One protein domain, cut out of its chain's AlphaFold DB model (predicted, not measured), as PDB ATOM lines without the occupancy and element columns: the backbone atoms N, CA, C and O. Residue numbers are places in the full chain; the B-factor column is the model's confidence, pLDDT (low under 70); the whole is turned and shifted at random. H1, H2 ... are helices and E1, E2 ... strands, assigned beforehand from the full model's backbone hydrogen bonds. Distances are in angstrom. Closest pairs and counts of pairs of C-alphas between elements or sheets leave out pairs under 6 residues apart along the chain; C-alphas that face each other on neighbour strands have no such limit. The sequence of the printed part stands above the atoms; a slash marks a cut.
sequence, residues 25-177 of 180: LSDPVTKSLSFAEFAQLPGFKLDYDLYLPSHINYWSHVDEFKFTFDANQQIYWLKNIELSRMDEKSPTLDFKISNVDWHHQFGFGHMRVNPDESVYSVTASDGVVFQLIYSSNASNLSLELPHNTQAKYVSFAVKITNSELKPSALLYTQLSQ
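AT A GLANCE: This is residues 25 to 177 of the 180 residues of an uncharacterized protein of Catenovulum sp. CCB-QB4 (UniProt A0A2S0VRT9). Little regular structure is present: a six-stranded sheet curls like part of a barrel, with H1 over one face and the small sheet E3, E7, E5 near its E4 edge. The printed part has 153 residues, 59 in named elements, mostly strand: H1 E1 E2 E3 E4 H2 E5 E6 E7 E8 E9. The large sheet, E1 E2 E8 E9 E6 E4, is antiparallel; the small one is mixed. The whole is compact, radius of gyration of the C-alphas 14.4 A, spanning 40 by 32 by 31 A.

IN THESE COORDINATES: H1 is residues 35 to 40, from C-alpha 35 at (108.205, 235.615, 320.706). E1 is 68 to 70, E2 75 to 82, E3 92 to 95, E4 105 to 107, H2 115 to 118, E5 119 to 121, E6 128 to 135, E7 141 to 144, E8 153 to 160, 23.5 A long, and E9 169 to 176, ending at (111.793, 248.416, 324.736).

HOW THE PARTS SIT: In the hairpin E8 and E9, N 157 and O 172 are 2.8 A apart. H1, its O i to N i+4 pairs within hydrogen-bond range, is on this sheet, height over the sheet 9.3 A. H2, too short for such pairs, only grazes the small sheet.

THE WHOLE: The printed part has no cut. H1 to E1 is a long link. Residues 25 to 32, 88 to 90, 110 to 117 and 123 to 126 have pLDDT under 70.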
ATOM      1  N   LEU A  25      87.185 229.987 309.195       43.88
ATOM      2  CA  LEU A  25      87.967 231.058 309.815       43.88
ATOM      3  C   LEU A  25      89.048 230.350 310.629       43.88
ATOM      4  O   LEU A  25      88.704 229.527 311.475       43.88
ATOM      5  N   SER A  26      90.320 230.591 310.309       47.97
ATOM      6  CA  SER A  26      91.449 230.057 311.068       47.97
ATOM      7  C   SER A  26      91.152 230.268 312.548       47.97
ATOM      8  O   SER A  26      90.866 231.412 312.918       47.97
ATOM      9  N   ASP A  27      91.158 229.191 313.344       46.81
ATOM     10  CA  ASP A  27      90.831 229.266 314.769       46.81
ATOM     11  C   ASP A  27      91.582 230.454 315.375       46.81
ATOM     12  O   ASP A  27      92.801 230.554 315.171       46.81
ATOM     13  N   PRO A  28      90.879 231.386 316.047       51.94
ATOM     14  CA  PRO A  28      91.523 232.561 316.593       51.94
ATOM     15  C   PRO A  28      92.677 232.107 317.482       51.94
ATOM     16  O   PRO A  28      92.521 231.174 318.276       51.94
ATOM     17  N   VAL A  29      93.844 232.739 317.356       52.19
ATOM     18  CA  VAL A  29      94.939 232.527 318.308       52.19
ATOM     19  C   VAL A  29      94.428 232.943 319.691       52.19
ATOM     20  O   VAL A  29      94.391 234.117 320.039       52.19
ATOM     21  N   THR A  30      93.961 231.964 320.466       47.66
ATOM     22  CA  THR A  30      93.285 232.163 321.761       47.66
ATOM     23  C   THR A  30      94.262 232.238 322.932       47.66
ATOM     24  O   THR A  30      93.859 232.496 324.064       47.66
ATOM     25  N   LYS A  31      95.557 232.018 322.680       54.47
ATOM     26  CA  LYS A  31      96.620 232.021 323.686       54.47
ATOM     27  C   LYS A  31      97.676 233.055 323.309       54.47
ATOM     28  O   LYS A  31      98.125 233.069 322.168       54.47
ATOM     29  N   SER A  32      98.094 233.879 324.273       61.78
ATOM     30  CA  SER A  32      99.247 234.770 324.096       61.78
ATOM     31  C   SER A  32     100.474 233.930 323.725       61.78
ATOM     32  O   SER A  32     100.875 233.060 324.501       61.78
ATOM     33  N   LEU A  33     101.005 234.132 322.517       71.56
ATOM     34  CA  LEU A  33     102.218 233.467 322.046       71.56
ATOM     35  C   LEU A  33     103.437 234.237 322.552       71.56
ATOM     36  O   LEU A  33     103.493 235.462 322.446       71.56
ATOM     37  N   SER A  34     104.443 233.517 323.041       80.19
ATOM     38  CA  SER A  34     105.777 234.084 323.239       80.19
ATOM     39  C   SER A  34     106.424 234.438 321.896       80.19
ATOM     40  O   SER A  34     106.085 233.874 320.849       80.19
ATOM     41  N   PHE A  35     107.429 235.321 321.914       85.19
ATOM     42  CA  PHE A  35     108.205 235.615 320.706       85.19
ATOM     43  C   PHE A  35     108.871 234.358 320.115       85.19
ATOM     44  O   PHE A  35     108.916 234.204 318.899       85.19
ATOM     45  N   ALA A  36     109.356 233.436 320.954       87.19
ATOM     46  CA  ALA A  36     109.980 232.198 320.485       87.19
ATOM     47  C   ALA A  36     108.987 231.311 319.715       87.19
ATOM     48  O   ALA A  36     109.324 230.800 318.648       87.19
ATOM     49  N   GLU A  37     107.753 231.181 320.216       87.00
ATOM     50  CA  GLU A  37     106.682 230.463 319.517       87.00
ATOM     51  C   GLU A  37     106.325 231.168 318.201       87.00
ATOM     52  O   GLU A  37     106.287 230.529 317.152       87.00
ATOM     53  N   PHE A  38     106.160 232.496 318.219       89.38
ATOM     54  CA  PHE A  38     105.930 233.299 317.013       89.38
ATOM     55  C   PHE A  38     107.041 233.122 315.963       89.38
ATOM     56  O   PHE A  38     106.772 232.951 314.769       89.38
ATOM     57  N   ALA A  39     108.303 233.118 316.393       90.75
ATOM     58  CA  ALA A  39     109.458 232.996 315.513       90.75
ATOM     59  C   ALA A  39     109.541 231.625 314.827       90.75
ATOM     60  O   ALA A  39     109.994 231.556 313.687       90.75
ATOM     61  N   GLN A  40     109.044 230.564 315.465       90.75
ATOM     62  CA  GLN A  40     109.058 229.203 314.921       90.75
ATOM     63  C   GLN A  40     107.914 228.901 313.944       90.75
ATOM     64  O   GLN A  40     107.991 227.919 313.208       90.75
ATOM     65  N   LEU A  41     106.861 229.722 313.912       90.38
ATOM     66  CA  LEU A  41     105.767 229.540 312.956       90.38
ATOM     67  C   LEU A  41     106.252 229.725 311.506       90.38
ATOM     68  O   LEU A  41     107.133 230.554 311.263       90.38
ATOM     69  N   PRO A  42     105.676 229.007 310.526       91.25
ATOM     70  CA  PRO A  42     106.013 229.213 309.123       91.25
ATOM     71  C   PRO A  42     105.637 230.631 308.679       91.25
ATOM     72  O   PRO A  42     104.579 231.146 309.048       91.25
ATOM     73  N   GLY A  43     106.511 231.253 307.887       94.75
ATOM     74  CA  GLY A  43     106.291 232.578 307.318       94.75
ATOM     75  C   GLY A  43     106.406 232.583 305.796       94.75
ATOM     76  O   GLY A  43     107.254 231.895 305.225       94.75
ATOM     77  N   PHE A  44     105.581 233.389 305.132       96.62
ATOM     78  CA  PHE A  44     105.598 233.555 303.678       96.62
ATOM     79  C   PHE A  44     106.014 234.970 303.284       96.62
ATOM     80  O   PHE A  44     105.645 235.951 303.929       96.62
ATOM     81  N   LYS A  45     106.787 235.076 302.201       96.88
ATOM     82  CA  LYS A  45     107.136 236.360 301.597       96.88
ATOM     83  C   LYS A  45     106.025 236.789 300.634       96.88
ATOM     84  O   LYS A  45     105.632 236.014 299.767       96.88
ATOM     85  N   LEU A  46     105.565 238.020 300.784       96.12
ATOM     86  CA  LEU A  46     104.676 238.737 299.879       96.12
ATOM     87  C   LEU A  46     105.437 239.252 298.652       96.12
ATOM     88  O   LEU A  46     106.639 239.530 298.707       96.12
ATOM     89  N   ASP A  47     104.714 239.410 297.552       95.00
ATOM     90  CA  ASP A  47     105.174 240.028 296.307       95.00
ATOM     91  C   ASP A  47     105.079 241.565 296.320       95.00
ATOM     92  O   ASP A  47     105.494 242.216 295.364       95.00
ATOM     93  N   TYR A  48     104.600 242.143 297.423       95.88
ATOM     94  CA  TYR A  48     104.548 243.576 297.681       95.88
ATOM     95  C   TYR A  48     105.197 243.940 299.019       95.88
ATOM     96  O   TYR A  48     105.375 243.111 299.918       95.88
ATOM     97  N   ASP A  49     105.537 245.218 299.147       97.88
ATOM     98  CA  ASP A  49     106.091 245.788 300.365       97.88
ATOM     99  C   ASP A  49     104.998 246.114 301.390       97.88
ATOM    100  O   ASP A  49     103.893 246.533 301.036       97.88
ATOM    101  N   LEU A  50     105.339 245.965 302.671       98.12
ATOM    102  CA  LEU A  50     104.504 246.371 303.797       98.12
ATOM    103  C   LEU A  50     105.086 247.615 304.463       98.12
ATOM    104  O   LEU A  50     106.297 247.717 304.657       98.12
ATOM    105  N   TYR A  51     104.206 248.512 304.887       98.44
ATOM    106  CA  TYR A  51     104.542 249.733 305.609       98.44
ATOM    107  C   TYR A  51     103.654 249.894 306.839       98.44
ATOM    108  O   TYR A  51     102.590 249.275 306.938       98.44
ATOM    109  N   LEU A  52     104.077 250.786 307.734       97.88
ATOM    110  CA  LEU A  52     103.318 251.243 308.891       97.88
ATOM    111  C   LEU A  52     102.983 252.743 308.779       97.88
ATOM    112  O   LEU A  52     103.666 253.585 309.367       97.88
ATOM    113  N   PRO A  53     101.952 253.131 308.009       96.75
ATOM    114  CA  PRO A  53     101.394 254.475 308.096       96.75
ATOM    115  C   PRO A  53     100.795 254.708 309.487       96.75
ATOM    116  O   PRO A  53     100.056 253.866 309.997       96.75
ATOM    117  N   SER A  54     101.096 255.848 310.096       94.44
ATOM    118  CA  SER A  54     100.643 256.247 311.430       94.44
ATOM    119  C   SER A  54     100.596 257.767 311.547       94.44
ATOM    120  O   SER A  54     101.021 258.489 310.648       94.44
ATOM    121  N   HIS A  55     100.143 258.298 312.676       90.56
ATOM    122  CA  HIS A  55     100.246 259.740 312.901       90.56
ATOM    123  C   HIS A  55     101.705 260.246 312.965       90.56
ATOM    124  O   HIS A  55     101.939 261.409 312.646       90.56
ATOM    125  N   ILE A  56     102.687 259.395 313.309       91.88
ATOM    126  CA  ILE A  56     104.110 259.779 313.401       91.88
ATOM    127  C   ILE A  56     104.660 260.210 312.033       91.88
ATOM    128  O   ILE A  56     105.465 261.132 311.940       91.88
ATOM    129  N   ASN A  57     104.211 259.557 310.961       92.31
ATOM    130  CA  ASN A  57     104.636 259.829 309.587       92.31
ATOM    131  C   ASN A  57     103.504 260.423 308.732       92.31
ATOM    132  O   ASN A  57     103.497 260.249 307.515       92.31
ATOM    133  N   TYR A  58     102.539 261.104 309.360       93.25
ATOM    134  CA  TYR A  58     101.405 261.743 308.681       93.25
ATOM    135  C   TYR A  58     100.644 260.796 307.739       93.25
ATOM    136  O   TYR A  58     100.263 261.175 306.633       93.25
ATOM    137  N   TRP A  59     100.451 259.547 308.167       94.69
ATOM    138  CA  TRP A  59      99.764 258.487 307.426       94.69
ATOM    139  C   TRP A  59     100.373 258.200 306.043       94.69
ATOM    140  O   TRP A  59      99.664 257.793 305.124       94.69
ATOM    141  N   SER A  60     101.687 258.394 305.897       96.25
ATOM    142  CA  SER A  60     102.408 258.214 304.634       96.25
ATOM    143  C   SER A  60     103.234 256.924 304.602       96.25
ATOM    144  O   SER A  60     103.800 256.500 305.609       96.25
ATOM    145  N   HIS A  61     103.361 256.320 303.420       97.50
ATOM    146  CA  HIS A  61     104.249 255.179 303.171       97.50
ATOM    147  C   HIS A  61     105.661 255.662 302.855       97.50
ATOM    148  O   HIS A  61     105.973 256.011 301.719       97.50
ATOM    149  N   VAL A  62     106.513 255.701 303.875       96.44
ATOM    150  CA  VAL A  62     107.914 256.131 303.760       96.44
ATOM    151  C   VAL A  62     108.860 254.997 304.143       96.44
ATOM    152  O   VAL A  62     108.507 254.150 304.963       96.44
ATOM    153  N   ASP A  63     110.072 254.993 303.583       97.00
ATOM    154  CA  ASP A  63     111.048 253.906 303.778       97.00
ATOM    155  C   ASP A  63     111.445 253.691 305.247       97.00
ATOM    156  O   ASP A  63     111.683 252.559 305.654       97.00
ATOM    157  N   GLU A  64     111.442 254.743 306.072       96.12
ATOM    158  CA  GLU A  64     111.685 254.634 307.522       96.12
ATOM    159  C   GLU A  64     110.636 253.760 308.236       96.12
ATOM    160  O   GLU A  64     110.936 253.119 309.237       96.12
ATOM    161  N   PHE A  65     109.415 253.694 307.700       97.50
ATOM    162  CA  PHE A  65     108.301 252.908 308.237       97.50
ATOM    163  C   PHE A  65     107.985 251.687 307.365       97.50
ATOM    164  O   PHE A  65     106.879 251.144 307.419       97.50
ATOM    165  N   LYS A  66     108.943 251.249 306.543       98.38
ATOM    166  CA  LYS A  66     108.838 250.041 305.726       98.38
ATOM    167  C   LYS A  66     109.281 248.818 306.522       98.38
ATOM    168  O   LYS A  66     110.356 248.799 307.119       98.38
ATOM    169  N   PHE A  67     108.488 247.754 306.479       98.56
ATOM    170  CA  PHE A  67     108.889 246.477 307.051       98.56
ATOM    171  C   PHE A  67     109.940 245.791 306.169       98.56
ATOM    172  O   PHE A  67     109.766 245.642 304.959       98.56
ATOM    173  N   THR A  68     111.006 245.295 306.791       98.19
ATOM    174  CA  THR A  68     112.067 244.531 306.127       98.19
ATOM    175  C   THR A  68     111.863 243.037 306.350       98.19
ATOM    176  O   THR A  68     111.764 242.586 307.487       98.19
ATOM    177  N   PHE A  69     111.819 242.255 305.270       98.19
ATOM    178  CA  PHE A  69     111.694 240.801 305.364       98.19
ATOM    179  C   PHE A  69     113.031 240.142 305.734       98.19
ATOM    180  O   PHE A  69     113.986 240.185 304.959       98.19
ATOM    181  N   ASP A  70     113.077 239.485 306.890       97.00
ATOM    182  CA  ASP A  70     114.153 238.585 307.300       97.00
ATOM    183  C   ASP A  70     113.855 237.166 306.801       97.00
ATOM    184  O   ASP A  70     112.947 236.492 307.291       97.00
ATOM    185  N   ALA A  71     114.645 236.696 305.834       95.75
ATOM    186  CA  ALA A  71     114.485 235.372 305.242       95.75
ATOM    187  C   ALA A  71     114.826 234.218 306.202       95.75
ATOM    188  O   ALA A  71     114.307 233.119 306.015       95.75
ATOM    189  N   ASN A  72     115.661 234.450 307.220       94.56
ATOM    190  CA  ASN A  72     116.060 233.406 308.166       94.56
ATOM    191  C   ASN A  72     114.923 233.072 309.133       94.56
ATOM    192  O   ASN A  72     114.694 231.908 309.447       94.56
ATOM    193  N   GLN A  73     114.212 234.100 309.598       93.62
ATOM    194  CA  GLN A  73     113.087 233.951 310.525       93.62
ATOM    195  C   GLN A  73     111.725 233.937 309.818       93.62
ATOM    196  O   GLN A  73     110.708 233.629 310.443       93.62
ATOM    197  N   GLN A  74     111.707 234.282 308.526       97.12
ATOM    198  CA  GLN A  74     110.510 234.484 307.712       97.12
ATOM    199  C   GLN A  74     109.550 235.508 308.346       97.12
ATOM    200  O   GLN A  74     108.346 235.278 308.463       97.12
ATOM    201  N   ILE A  75     110.107 236.633 308.805       97.44
ATOM    202  CA  ILE A  75     109.391 237.698 309.522       97.44
ATOM    203  C   ILE A  75     109.633 239.032 308.828       97.44
ATOM    204  O   ILE A  75     110.753 239.353 308.443       97.44
ATOM    205  N   TYR A  76     108.586 239.837 308.723       98.44
ATOM    206  CA  TYR A  76     108.663 241.245 308.368       98.44
ATOM    207  C   TYR A  76     108.903 242.075 309.624       98.44
ATOM    208  O   TYR A  76     108.047 242.118 310.500       98.44
ATOM    209  N   TRP A  77     110.044 242.745 309.713       98.06
ATOM    210  CA  TRP A  77     110.430 243.550 310.866       98.06
ATOM    211  C   TRP A  77     110.351 245.043 310.574       98.06
ATOM    212  O   TRP A  77     110.917 245.515 309.592       98.06
ATOM    213  N   LEU A  78     109.737 245.788 311.486       98.19
ATOM    214  CA  LEU A  78     109.904 247.229 311.620       98.19
ATOM    215  C   LEU A  78     110.308 247.509 313.066       98.19
ATOM    216  O   LEU A  78     109.496 247.402 313.984       98.19
ATOM    217  N   LYS A  79     111.595 247.775 313.273       96.50
ATOM    218  CA  LYS A  79     112.187 247.873 314.608       96.50
ATOM    219  C   LYS A  79     112.412 249.322 315.001       96.50
ATOM    220  O   LYS A  79     112.714 250.156 314.155       96.50
ATOM    221  N   ASN A  80     112.395 249.559 316.305       95.25
ATOM    222  CA  ASN A  80     112.983 250.738 316.932       95.25
ATOM    223  C   ASN A  80     112.317 252.066 316.547       95.25
ATOM    224  O   ASN A  80     112.995 253.086 316.447       95.25
ATOM    225  N   ILE A  81     110.991 252.079 316.385       94.56
ATOM    226  CA  ILE A  81     110.244 253.332 316.241       94.56
ATOM    227  C   ILE A  81     110.312 254.080 317.573       94.56
ATOM    228  O   ILE A  81     109.892 253.559 318.608       94.56
ATOM    229  N   GLU A  82     110.838 255.301 317.547       92.56
ATOM    230  CA  GLU A  82     110.950 256.171 318.718       92.56
ATOM    231  C   GLU A  82     109.576 256.676 319.173       92.56
ATOM    232  O   GLU A  82     108.884 257.388 318.444       92.56
ATOM    233  N   LEU A  83     109.213 256.367 320.417       88.56
ATOM    234  CA  LEU A  83     107.936 256.778 321.008       88.56
ATOM    235  C   LEU A  83     107.893 258.270 321.356       88.56
ATOM    236  O   LEU A  83     106.814 258.845 321.425       88.56
ATOM    237  N   SER A  84     109.047 258.932 321.498       84.75
ATOM    238  CA  SER A  84     109.117 260.388 321.709       84.75
ATOM    239  C   SER A  84     108.589 261.205 320.528       84.75
ATOM    240  O   SER A  84     108.472 262.421 320.635       84.75
ATOM    241  N   ARG A  85     108.320 260.561 319.386       80.31
ATOM    242  CA  ARG A  85     107.724 261.193 318.204       80.31
ATOM    243  C   ARG A  85     106.192 261.187 318.227       80.31
ATOM    244  O   ARG A  85     105.582 261.761 317.329       80.31
ATOM    245  N   MET A  86     105.577 260.530 319.210       81.50
ATOM    246  CA  MET A  86     104.135 260.609 319.436       81.50
ATOM    247  C   MET A  86     103.758 261.957 320.060       81.50
ATOM    248  O   MET A  86     104.543 262.543 320.805       81.50
ATOM    249  N   ASP A  87     102.551 262.446 319.772       71.81
ATOM    250  CA  ASP A  87     102.005 263.623 320.458       71.81
ATOM    251  C   ASP A  87     101.804 263.289 321.944       71.81
ATOM    252  O   ASP A  87     101.108 262.330 322.271       71.81
ATOM    253  N   GLU A  88     102.368 264.092 322.853       64.31
ATOM    254  CA  GLU A  88     102.212 263.932 324.308       64.31
ATOM    255  C   GLU A  88     100.738 263.912 324.753       64.31
ATOM    256  O   GLU A  88     100.410 263.395 325.822       64.31
ATOM    257  N   LYS A  89      99.829 264.466 323.938       64.81
ATOM    258  CA  LYS A  89      98.381 264.470 324.191       64.81
ATOM    259  C   LYS A  89      97.674 263.180 323.778       64.81
ATOM    260  O   LYS A  89      96.519 262.997 324.161       64.81
ATOM    261  N   SER A  90      98.331 262.311 323.009       69.19
ATOM    262  CA  SER A  90      97.782 261.041 322.539       69.19
ATOM    263  C   SER A  90      98.574 259.875 323.138       69.19
ATOM    264  O   SER A  90      99.653 259.549 322.644       69.19
ATOM    265  N   PRO A  91      98.056 259.190 324.174       77.62
ATOM    266  CA  PRO A  91      98.717 258.007 324.728       77.62
ATOM    267  C   PRO A  91      98.639 256.790 323.788       77.62
ATOM    268  O   PRO A  91      99.145 255.721 324.124       77.62
ATOM    269  N   THR A  92      98.000 256.929 322.623       87.19
ATOM    270  CA  THR A  92      97.797 255.862 321.645       87.19
ATOM    271  C   THR A  92      98.620 256.088 320.382       87.19
ATOM    272  O   THR A  92      98.607 257.174 319.800       87.19
ATOM    273  N   LEU A  93      99.311 255.038 319.932       90.44
ATOM    274  CA  LEU A  93      99.882 254.916 318.597       90.44
ATOM    275  C   LEU A  93      98.850 254.315 317.648       90.44
ATOM    276  O   LEU A  93      98.672 253.099 317.617       90.44
ATOM    277  N   ASP A  94      98.203 255.172 316.863       90.81
ATOM    278  CA  ASP A  94      97.305 254.756 315.784       90.81
ATOM    279  C   ASP A  94      98.081 254.510 314.492       90.81
ATOM    280  O   ASP A  94      98.839 255.373 314.036       90.81
ATOM    281  N   PHE A  95      97.865 253.347 313.882       94.12
ATOM    282  CA  PHE A  95      98.555 252.942 312.665       94.12
ATOM    283  C   PHE A  95      97.738 251.978 311.795       94.12
ATOM    284  O   PHE A  95      96.692 251.457 312.183       94.12
ATOM    285  N   LYS A  96      98.236 251.727 310.587       95.38
ATOM    286  CA  LYS A  96      97.803 250.648 309.691       95.38
ATOM    287  C   LYS A  96      99.005 249.807 309.282       95.38
ATOM    288  O   LYS A  96     100.132 250.285 309.316       95.38
ATOM    289  N   ILE A  97      98.756 248.575 308.849       97.19
ATOM    290  CA  ILE A  97      99.740 247.758 308.135       97.19
ATOM    291  C   ILE A  97      99.213 247.585 306.719       97.19
ATOM    292  O   ILE A  97      98.163 246.966 306.526       97.19
ATOM    293  N   SER A  98      99.894 248.168 305.737       97.25
ATOM    294  CA  SER A  98      99.420 248.149 304.352       97.25
ATOM    295  C   SER A  98     100.536 248.214 303.315       97.25
ATOM    296  O   SER A  98     101.665 248.602 303.617       97.25
ATOM    297  N   ASN A  99     100.206 247.854 302.073       97.00
ATOM    298  CA  ASN A  99     101.011 248.233 300.914       97.00
ATOM    299  C   ASN A  99     100.773 249.707 300.535       97.00
ATOM    300  O   ASN A  99      99.785 250.312 300.959       97.00
ATOM    301  N   VAL A 100     101.655 250.256 299.694       96.44
ATOM    302  CA  VAL A 100     101.628 251.668 299.256       96.44
ATOM    303  C   VAL A 100     100.303 252.101 298.615       96.44
ATOM    304  O   VAL A 100      99.853 253.222 298.829       96.44
ATOM    305  N   ASP A 101      99.623 251.196 297.906       94.75
ATOM    306  CA  ASP A 101      98.358 251.495 297.217       94.75
ATOM    307  C   ASP A 101      97.114 251.303 298.099       94.75
ATOM    308  O   ASP A 101      95.991 251.411 297.613       94.75
ATOM    309  N   TRP A 102      97.283 250.959 299.382       93.81
ATOM    310  CA  TRP A 102      96.196 250.640 300.321       93.81
ATOM    311  C   TRP A 102      95.303 249.447 299.930       93.81
ATOM    312  O   TRP A 102      94.287 249.200 300.582       93.81
ATOM    313  N   HIS A 103      95.655 248.683 298.898       93.00
ATOM    314  CA  HIS A 103      94.879 247.531 298.427       93.00
ATOM    315  C   HIS A 103      95.017 246.299 299.326       93.00
ATOM    316  O   HIS A 103      94.067 245.525 299.472       93.00
ATOM    317  N   HIS A 104      96.187 246.129 299.935       94.38
ATOM    318  CA  HIS A 104      96.520 245.039 300.836       94.38
ATOM    319  C   HIS A 104      96.685 245.619 302.236       94.38
ATOM    320  O   HIS A 104      97.680 246.291 302.504       94.38
ATOM    321  N   GLN A 105      95.702 245.401 303.112       94.62
ATOM    322  CA  GLN A 105      95.744 245.872 304.496       94.62
ATOM    323  C   GLN A 105      95.548 244.716 305.472       94.62
ATOM    324  O   GLN A 105      94.818 243.763 305.187       94.62
ATOM    325  N   PHE A 106      96.159 244.847 306.646       93.25
ATOM    326  CA  PHE A 106      96.032 243.907 307.750       93.25
ATOM    327  C   PHE A 106      95.584 244.639 309.024       93.25
ATOM    328  O   PHE A 106      96.117 245.697 309.352       93.25
ATOM    329  N   GLY A 107      94.607 244.078 309.739       89.56
ATOM    330  CA  GLY A 107      94.074 244.625 310.996       89.56
ATOM    331  C   GLY A 107      93.259 243.584 311.770       89.56
ATOM    332  O   GLY A 107      93.221 242.430 311.356       89.56
ATOM    333  N   PHE A 108      92.603 243.946 312.875       79.88
ATOM    334  CA  PHE A 108      91.775 242.990 313.642       79.88
ATOM    335  C   PHE A 108      90.389 242.761 313.025       79.88
ATOM    336  O   PHE A 108      89.785 241.707 313.211       79.88
ATOM    337  N   GLY A 109      89.897 243.725 312.247       71.94
ATOM    338  CA  GLY A 109      88.559 243.690 311.675       71.94
ATOM    339  C   GLY A 109      88.438 244.526 310.406       71.94
ATOM    340  O   GLY A 109      89.368 245.209 309.974       71.94
ATOM    341  N   HIS A 110      87.262 244.463 309.784       63.94
ATOM    342  CA  HIS A 110      86.893 245.444 308.765       63.94
ATOM    343  C   HIS A 110      86.540 246.760 309.456       63.94
ATOM    344  O   HIS A 110      85.912 246.748 310.509       63.94
ATOM    345  N   MET A 111      86.837 247.890 308.816       56.66
ATOM    346  CA  MET A 111      86.648 249.252 309.346       56.66
ATOM    347  C   MET A 111      85.209 249.611 309.809       56.66
ATOM    348  O   MET A 111      84.978 250.707 310.302       56.66
ATOM    349  N   ARG A 112      84.221 248.723 309.609       52.03
ATOM    350  CA  ARG A 112      82.817 248.881 310.034       52.03
ATOM    351  C   ARG A 112      82.463 248.111 311.314       52.03
ATOM    352  O   ARG A 112      81.315 248.180 311.743       52.03
ATOM    353  N   VAL A 113      83.409 247.369 311.882       50.59
ATOM    354  CA  VAL A 113      83.278 246.717 313.189       50.59
ATOM    355  C   VAL A 113      83.929 247.645 314.223       50.59
ATOM    356  O   VAL A 113      84.921 248.301 313.917       50.59
ATOM    357  N   ASN A 114      83.276 247.791 315.371       50.75
ATOM    358  CA  ASN A 114      83.451 248.822 316.398       50.75
ATOM    359  C   ASN A 114      84.923 249.285 316.618       50.75
ATOM    360  O   ASN A 114      85.777 248.430 316.851       50.75
ATOM    361  N   PRO A 115      85.247 250.599 316.586       53.19
ATOM    362  CA  PRO A 115      86.617 251.108 316.772       53.19
ATOM    363  C   PRO A 115      87.302 250.616 318.056       53.19
ATOM    364  O   PRO A 115      88.509 250.375 318.053       53.19
ATOM    365  N   ASP A 116      86.517 250.397 319.115       53.66
ATOM    366  CA  ASP A 116      86.981 249.913 320.421       53.66
ATOM    367  C   ASP A 116      87.610 248.507 320.360       53.66
ATOM    368  O   ASP A 116      88.399 248.145 321.226       53.66
ATOM    369  N   GLU A 117      87.318 247.714 319.322       60.50
ATOM    370  CA  GLU A 117      87.895 246.373 319.144       60.50
ATOM    371  C   GLU A 117      89.302 246.397 318.530       60.50
ATOM    372  O   GLU A 117      89.924 245.347 318.393       60.50
ATOM    373  N   SER A 118      89.816 247.572 318.140       72.88
ATOM    374  CA  SER A 118      91.149 247.713 317.533       72.88
ATOM    375  C   SER A 118      92.217 248.301 318.460       72.88
ATOM    376  O   SER A 118      93.363 248.481 318.038       72.88
ATOM    377  N   VAL A 119      91.852 248.573 319.717       82.62
ATOM    378  CA  VAL A 119      92.752 249.093 320.748       82.62
ATOM    379  C   VAL A 119      93.351 247.942 321.550       82.62
ATOM    380  O   VAL A 119      92.646 247.027 321.974       82.62
ATOM    381  N   TYR A 120      94.660 247.983 321.777       84.38
ATOM    382  CA  TYR A 120      95.357 247.020 322.621       84.38
ATOM    383  C   TYR A 120      96.536 247.668 323.350       84.38
ATOM    384  O   TYR A 120      97.056 248.696 322.927       84.38
ATOM    385  N   SER A 121      97.006 247.034 324.423       83.31
ATOM    386  CA  SER A 121      98.196 247.465 325.166       83.31
ATOM    387  C   SER A 121      99.216 246.339 325.245       83.31
ATOM    388  O   SER A 121      98.870 245.157 325.202       83.31
ATOM    389  N   VAL A 122     100.487 246.704 325.404       79.56
ATOM    390  CA  VAL A 122     101.591 245.753 325.587       79.56
ATOM    391  C   VAL A 122     102.197 245.953 326.965       79.56
ATOM    392  O   VAL A 122     102.595 247.063 327.320       79.56
ATOM    393  N   THR A 123     102.294 244.883 327.752       69.44
ATOM    394  CA  THR A 123     103.103 244.894 328.973       69.44
ATOM    395  C   THR A 123     104.576 244.725 328.592       69.44
ATOM    396  O   THR A 123     104.927 243.959 327.698       69.44
ATOM    397  N   ALA A 124     105.453 245.499 329.228       57.34
ATOM    398  CA  ALA A 124     106.785 245.807 328.703       57.34
ATOM    399  C   ALA A 124     107.782 244.628 328.576       57.34
ATOM    400  O   ALA A 124     108.867 244.849 328.050       57.34
ATOM    401  N   SER A 125     107.480 243.412 329.053       62.06
ATOM    402  CA  SER A 125     108.459 242.311 329.106       62.06
ATOM    403  C   SER A 125     108.386 241.323 327.943       62.06
ATOM    404  O   SER A 125     109.423 241.000 327.371       62.06
ATOM    405  N   ASP A 126     107.195 240.860 327.560       66.56
ATOM    406  CA  ASP A 126     107.081 239.653 326.719       66.56
ATOM    407  C   ASP A 126     106.518 239.925 325.317       66.56
ATOM    408  O   ASP A 126     106.499 239.047 324.450       66.56
ATOM    409  N   GLY A 127     106.126 241.176 325.061       78.00
ATOM    410  CA  GLY A 127     105.378 241.540 323.870       78.00
ATOM    411  C   GLY A 127     104.013 240.853 323.833       78.00
ATOM    412  O   GLY A 127     103.581 240.195 324.779       78.00
ATOM    413  N   VAL A 128     103.303 241.029 322.731       83.56
ATOM    414  CA  VAL A 128     102.000 240.400 322.515       83.56
ATOM    415  C   VAL A 128     101.872 240.010 321.056       83.56
ATOM    416  O   VAL A 128     102.396 240.705 320.182       83.56
ATOM    417  N   VAL A 129     101.191 238.894 320.803       86.12
ATOM    418  CA  VAL A 129     100.897 238.426 319.451       86.12
ATOM    419  C   VAL A 129      99.400 238.467 319.203       86.12
ATOM    420  O   VAL A 129      98.627 237.911 319.978       86.12
ATOM    421  N   PHE A 130      99.009 239.071 318.087       84.69
ATOM    422  CA  PHE A 130      97.632 239.112 317.616       84.69
ATOM    423  C   PHE A 130      97.499 238.470 316.249       84.69
ATOM    424  O   PHE A 130      98.403 238.546 315.418       84.69
ATOM    425  N   GLN A 131      96.329 237.902 315.990       86.69
ATOM    426  CA  GLN A 131      95.942 237.522 314.645       86.69
ATOM    427  C   GLN A 131      95.398 238.729 313.890       86.69
ATOM    428  O   GLN A 131      94.545 239.459 314.390       86.69
ATOM    429  N   LEU A 132      95.894 238.921 312.672       88.06
ATOM    430  CA  LEU A 132      95.407 239.921 311.740       88.06
ATOM    431  C   LEU A 132      94.591 239.250 310.637       88.06
ATOM    432  O   LEU A 132      94.944 238.180 310.129       88.06
ATOM    433  N   ILE A 133      93.539 239.936 310.210       85.81
ATOM    434  CA  ILE A 133      92.799 239.621 308.999       85.81
ATOM    435  C   ILE A 133      93.302 240.474 307.840       85.81
ATOM    436  O   ILE A 133      93.599 241.659 307.999       85.81
ATOM    437  N   TYR A 134      93.331 239.878 306.653       89.19
ATOM    438  CA  TYR A 134      93.493 240.614 305.409       89.19
ATOM    439  C   TYR A 134      92.176 241.290 305.012       89.19
ATOM    440  O   TYR A 134      91.113 240.662 304.989       89.19
ATOM    441  N   SER A 135      92.244 242.558 304.619       86.38
ATOM    442  CA  SER A 135      91.122 243.281 304.029       86.38
ATOM    443  C   SER A 135      91.618 244.381 303.095       86.38
ATOM    444  O   SER A 135      92.674 244.966 303.308       86.38
ATOM    445  N   SER A 136      90.823 244.724 302.081       85.94
ATOM    446  CA  SER A 136      91.046 245.945 301.296       85.94
ATOM    447  C   SER A 136      90.655 247.215 302.064       85.94
ATOM    448  O   SER A 136      90.835 248.317 301.562       85.94
ATOM    449  N   ASN A 137      90.051 247.067 303.249       85.81
ATOM    450  CA  ASN A 137      89.663 248.161 304.128       85.81
ATOM    451  C   ASN A 137      89.636 247.693 305.595       85.81
ATOM    452  O   ASN A 137      88.574 247.618 306.231       85.81
ATOM    453  N   ALA A 138      90.806 247.309 306.105       86.25
ATOM    454  CA  ALA A 138      90.969 246.931 307.506       86.25
ATOM    455  C   ALA A 138      90.731 248.143 308.426       86.25
ATOM    456  O   ALA A 138      90.855 249.291 307.992       86.25
ATOM    457  N   SER A 139      90.388 247.919 309.694       84.69
ATOM    458  CA  SER A 139      90.395 248.984 310.706       84.69
ATOM    459  C   SER A 139      91.811 249.539 310.932       84.69
ATOM    460  O   SER A 139      92.806 248.964 310.485       84.69
ATOM    461  N   ASN A 140      91.908 250.709 311.565       88.38
ATOM    462  CA  ASN A 140      93.175 251.141 312.160       88.38
ATOM    463  C   ASN A 140      93.465 250.260 313.371       88.38
ATOM    464  O   ASN A 140      92.529 249.794 314.008       88.38
ATOM    465  N   LEU A 141      94.737 250.062 313.685       91.31
ATOM    466  CA  LEU A 141      95.199 249.455 314.926       91.31
ATOM    467  C   LEU A 141      95.648 250.574 315.866       91.31
ATOM    468  O   LEU A 141      96.300 251.517 315.418       91.31
ATOM    469  N   SER A 142      95.337 250.449 317.152       90.38
ATOM    470  CA  SER A 142      95.665 251.454 318.162       90.38
ATOM    471  C   SER A 142      96.422 250.801 319.313       90.38
ATOM    472  O   SER A 142      95.865 250.013 320.072       90.38
ATOM    473  N   LEU A 143      97.711 251.112 319.438       90.69
ATOM    474  CA  LEU A 143      98.533 250.686 320.566       90.69
ATOM    475  C   LEU A 143      98.448 251.731 321.680       90.69
ATOM    476  O   LEU A 143      99.028 252.805 321.561       90.69
ATOM    477  N   GLU A 144      97.773 251.413 322.776       88.88
ATOM    478  CA  GLU A 144      97.760 252.242 323.979       88.88
ATOM    479  C   GLU A 144      99.025 251.997 324.811       88.88
ATOM    480  O   GLU A 144      99.311 250.872 325.245       88.88
ATOM    481  N   LEU A 145      99.801 253.060 325.029       84.69
ATOM    482  CA  LEU A 145     100.993 253.018 325.863       84.69
ATOM    483  C   LEU A 145     100.599 253.029 327.349       84.69
ATOM    484  O   LEU A 145      99.843 253.903 327.775       84.69
ATOM    485  N   PRO A 146     101.150 252.125 328.181       81.06
ATOM    486  CA  PRO A 146     100.894 252.160 329.618       81.06
ATOM    487  C   PRO A 146     101.321 253.504 330.226       81.06
ATOM    488  O   PRO A 146     102.451 253.935 330.009       81.06
ATOM    489  N   HIS A 147     100.476 254.122 331.060       73.31
ATOM    490  CA  HIS A 147     100.724 255.451 331.655       73.31
ATOM    491  C   HIS A 147     102.081 255.619 332.367       73.31
ATOM    492  O   HIS A 147     102.586 256.732 332.459       73.31
ATOM    493  N   ASN A 148     102.683 254.531 332.860       75.12
ATOM    494  CA  ASN A 148     103.981 254.532 333.551       75.12
ATOM    495  C   ASN A 148     105.070 253.766 332.782       75.12
ATOM    496  O   ASN A 148     106.023 253.260 333.383       75.12
ATOM    497  N   THR A 149     104.917 253.606 331.465       77.94
ATOM    498  CA  THR A 149     105.910 252.896 330.658       77.94
ATOM    499  C   THR A 149     107.249 253.632 330.668       77.94
ATOM    500  O   THR A 149     107.318 254.848 330.529       77.94
ATOM    501  N   GLN A 150     108.333 252.876 330.834       85.50
ATOM    502  CA  GLN A 150     109.704 253.373 330.664       85.50
ATOM    503  C   GLN A 150     110.225 253.113 329.242       85.50
ATOM    504  O   GLN A 150     111.395 253.366 328.951       85.50
ATOM    505  N   ALA A 151     109.394 252.540 328.366       88.44
ATOM    506  CA  ALA A 151     109.777 252.226 327.002       88.44
ATOM    507  C   ALA A 151     110.047 253.501 326.196       88.44
ATOM    508  O   ALA A 151     109.309 254.477 326.286       88.44
ATOM    509  N   LYS A 152     111.102 253.461 325.385       91.06
ATOM    510  CA  LYS A 152     111.489 254.535 324.457       91.06
ATOM    511  C   LYS A 152     111.230 254.159 323.005       91.06
ATOM    512  O   LYS A 152     111.121 255.041 322.158       91.06
ATOM    513  N   TYR A 153     111.124 252.861 322.737       92.94
ATOM    514  CA  TYR A 153     110.963 252.311 321.406       92.94
ATOM    515  C   TYR A 153     109.807 251.316 321.365       92.94
ATOM    516  O   TYR A 153     109.527 250.622 322.348       92.94
ATOM    517  N   VAL A 154     109.180 251.218 320.196       93.56
ATOM    518  CA  VAL A 154     108.286 250.122 319.822       93.56
ATOM    519  C   VAL A 154     108.818 249.426 318.575       93.56
ATOM    520  O   VAL A 154     109.349 250.061 317.662       93.56
ATOM    521  N   SER A 155     108.690 248.105 318.548       95.25
ATOM    522  CA  SER A 155     109.010 247.278 317.390       95.25
ATOM    523  C   SER A 155     107.831 246.387 317.034       95.25
ATOM    524  O   SER A 155     107.163 245.840 317.913       95.25
ATOM    525  N   PHE A 156     107.618 246.225 315.734       96.38
ATOM    526  CA  PHE A 156     106.567 245.406 315.159       96.38
ATOM    527  C   PHE A 156     107.178 244.304 314.301       96.38
ATOM    528  O   PHE A 156     108.103 244.538 313.515       96.38
ATOM    529  N   ALA A 157     106.625 243.106 314.421       96.75
ATOM    530  CA  ALA A 157     106.953 241.975 313.576       96.75
ATOM    531  C   ALA A 157     105.675 241.409 312.966       96.75
ATOM    532  O   ALA A 157     104.731 241.095 313.682       96.75
ATOM    533  N   VAL A 158     105.644 241.246 311.648       97.38
ATOM    534  CA  VAL A 158     104.519 240.639 310.938       97.38
ATOM    535  C   VAL A 158     104.957 239.303 310.360       97.38
ATOM    536  O   VAL A 158     105.986 239.204 309.689       97.38
ATOM    537  N   LYS A 159     104.171 238.259 310.606       96.25
ATOM    538  CA  LYS A 159     104.373 236.940 310.008       96.25
ATOM    539  C   LYS A 159     103.156 236.564 309.182       96.25
ATOM    540  O   LYS A 159     102.061 236.434 309.718       96.25
ATOM    541  N   ILE A 160     103.353 236.392 307.880       96.44
ATOM    542  CA  ILE A 160     102.313 235.932 306.957       96.44
ATOM    543  C   ILE A 160     102.232 234.413 307.061       96.44
ATOM    544  O   ILE A 160     103.241 233.747 306.854       96.44
ATOM    545  N   THR A 161     101.069 233.866 307.405       92.19
ATOM    546  CA  THR A 161     100.937 232.459 307.822       92.19
ATOM    547  C   THR A 161     100.479 231.515 306.714       92.19
ATOM    548  O   THR A 161     100.503 230.300 306.905       92.19
ATOM    549  N   ASN A 162     100.091 232.037 305.547       89.06
ATOM    550  CA  ASN A 162      99.792 231.244 304.354       89.06
ATOM    551  C   ASN A 162     100.146 232.013 303.062       89.06
ATOM    552  O   ASN A 162     100.397 233.215 303.096       89.06
ATOM    553  N   SER A 163     100.173 231.322 301.919       88.50
ATOM    554  CA  SER A 163     100.496 231.900 300.602       88.50
ATOM    555  C   SER A 163      99.256 232.172 299.737       88.50
ATOM    556  O   SER A 163      99.319 232.071 298.511       88.50
ATOM    557  N   GLU A 164      98.099 232.407 300.354       89.06
ATOM    558  CA  GLU A 164      96.847 232.648 299.632       89.06
ATOM    559  C   GLU A 164      96.764 234.085 299.097       89.06
ATOM    560  O   GLU A 164      97.486 234.975 299.538       89.06
ATOM    561  N   LEU A 165      95.822 234.344 298.179       85.56
ATOM    562  CA  LEU A 165      95.560 235.697 297.653       85.56
ATOM    563  C   LEU A 165      95.133 236.699 298.740       85.56
ATOM    564  O   LEU A 165      95.321 237.902 298.584       85.56
ATOM    565  N   LYS A 166      94.509 236.208 299.815       88.50
ATOM    566  CA  LYS A 166      94.078 236.992 300.977       88.50
ATOM    567  C   LYS A 166      94.691 236.373 302.227       88.50
ATOM    568  O   LYS A 166      94.001 235.636 302.932       88.50
ATOM    569  N   PRO A 167      95.991 236.585 302.459       90.69
ATOM    570  CA  PRO A 167      96.700 235.760 303.407       90.69
ATOM    571  C   PRO A 167      96.342 236.098 304.852       90.69
ATOM    572  O   PRO A 167      96.014 237.236 305.185       90.69
ATOM    573  N   SER A 168      96.430 235.106 305.733       89.12
ATOM    574  CA  SER A 168      96.384 235.348 307.177       89.12
ATOM    575  C   SER A 168      97.731 235.884 307.669       89.12
ATOM    576  O   SER A 168      98.780 235.569 307.098       89.12
ATOM    577  N   ALA A 169      97.715 236.686 308.734       93.38
ATOM    578  CA  ALA A 169      98.937 237.213 309.326       93.38
ATOM    579  C   ALA A 169      98.871 237.247 310.854       93.38
ATOM    580  O   ALA A 169      97.797 237.258 311.453       93.38
ATOM    581  N   LEU A 170     100.042 237.274 311.480       93.00
ATOM    582  CA  LEU A 170     100.230 237.504 312.905       93.00
ATOM    583  C   LEU A 170     101.043 238.782 313.099       93.00
ATOM    584  O   LEU A 170     102.013 239.003 312.374       93.00
ATOM    585  N   LEU A 171     100.670 239.583 314.093       93.56
ATOM    586  CA  LEU A 171     101.394 240.768 314.538       93.56
ATOM    587  C   LEU A 171     102.007 240.505 315.902       93.56
ATOM    588  O   LEU A 171     101.269 240.249 316.845       93.56
ATOM    589  N   TYR A 172     103.321 240.628 316.015       93.19
ATOM    590  CA  TYR A 172     104.027 240.765 317.279       93.19
ATOM    591  C   TYR A 172     104.344 242.239 317.534       93.19
ATOM    592  O   TYR A 172     104.905 242.903 316.661       93.19
ATOM    593  N   THR A 173     104.040 242.728 318.734       92.62
ATOM    594  CA  THR A 173     104.379 244.089 319.171       92.62
ATOM    595  C   THR A 173     105.185 244.029 320.463       92.62
ATOM    596  O   THR A 173     104.779 243.361 321.416       92.62
ATOM    597  N   GLN A 174     106.306 244.753 320.519       91.75
ATOM    598  CA  GLN A 174     107.181 244.820 321.690       91.75
ATOM    599  C   GLN A 174     107.583 246.256 322.010       91.75
ATOM    600  O   GLN A 174     107.957 247.023 321.124       91.75
ATOM    601  N   LEU A 175     107.559 246.586 323.300       91.50
ATOM    602  CA  LEU A 175     108.094 247.827 323.846       91.50
ATOM    603  C   LEU A 175     109.502 247.586 324.404       91.50
ATOM    604  O   LEU A 175     109.740 246.564 325.044       91.50
ATOM    605  N   SER A 176     110.427 248.526 324.207       91.44
ATOM    606  CA  SER A 176     111.793 248.416 324.736       91.44
ATOM    607  C   SER A 176     112.366 249.762 325.191       91.44
ATOM    608  O   SER A 176     111.967 250.835 324.732       91.44
ATOM    609  N   GLN A 177     113.308 249.727 326.138       91.25
ATOM    610  CA  GLN A 177     114.051 250.921 326.582       91.25
ATOM    611  C   GLN A 177     115.236 251.245 325.662       91.25
ATOM    612  O   GLN A 177     115.650 252.400 325.566       91.25
TER     613      GLN A 177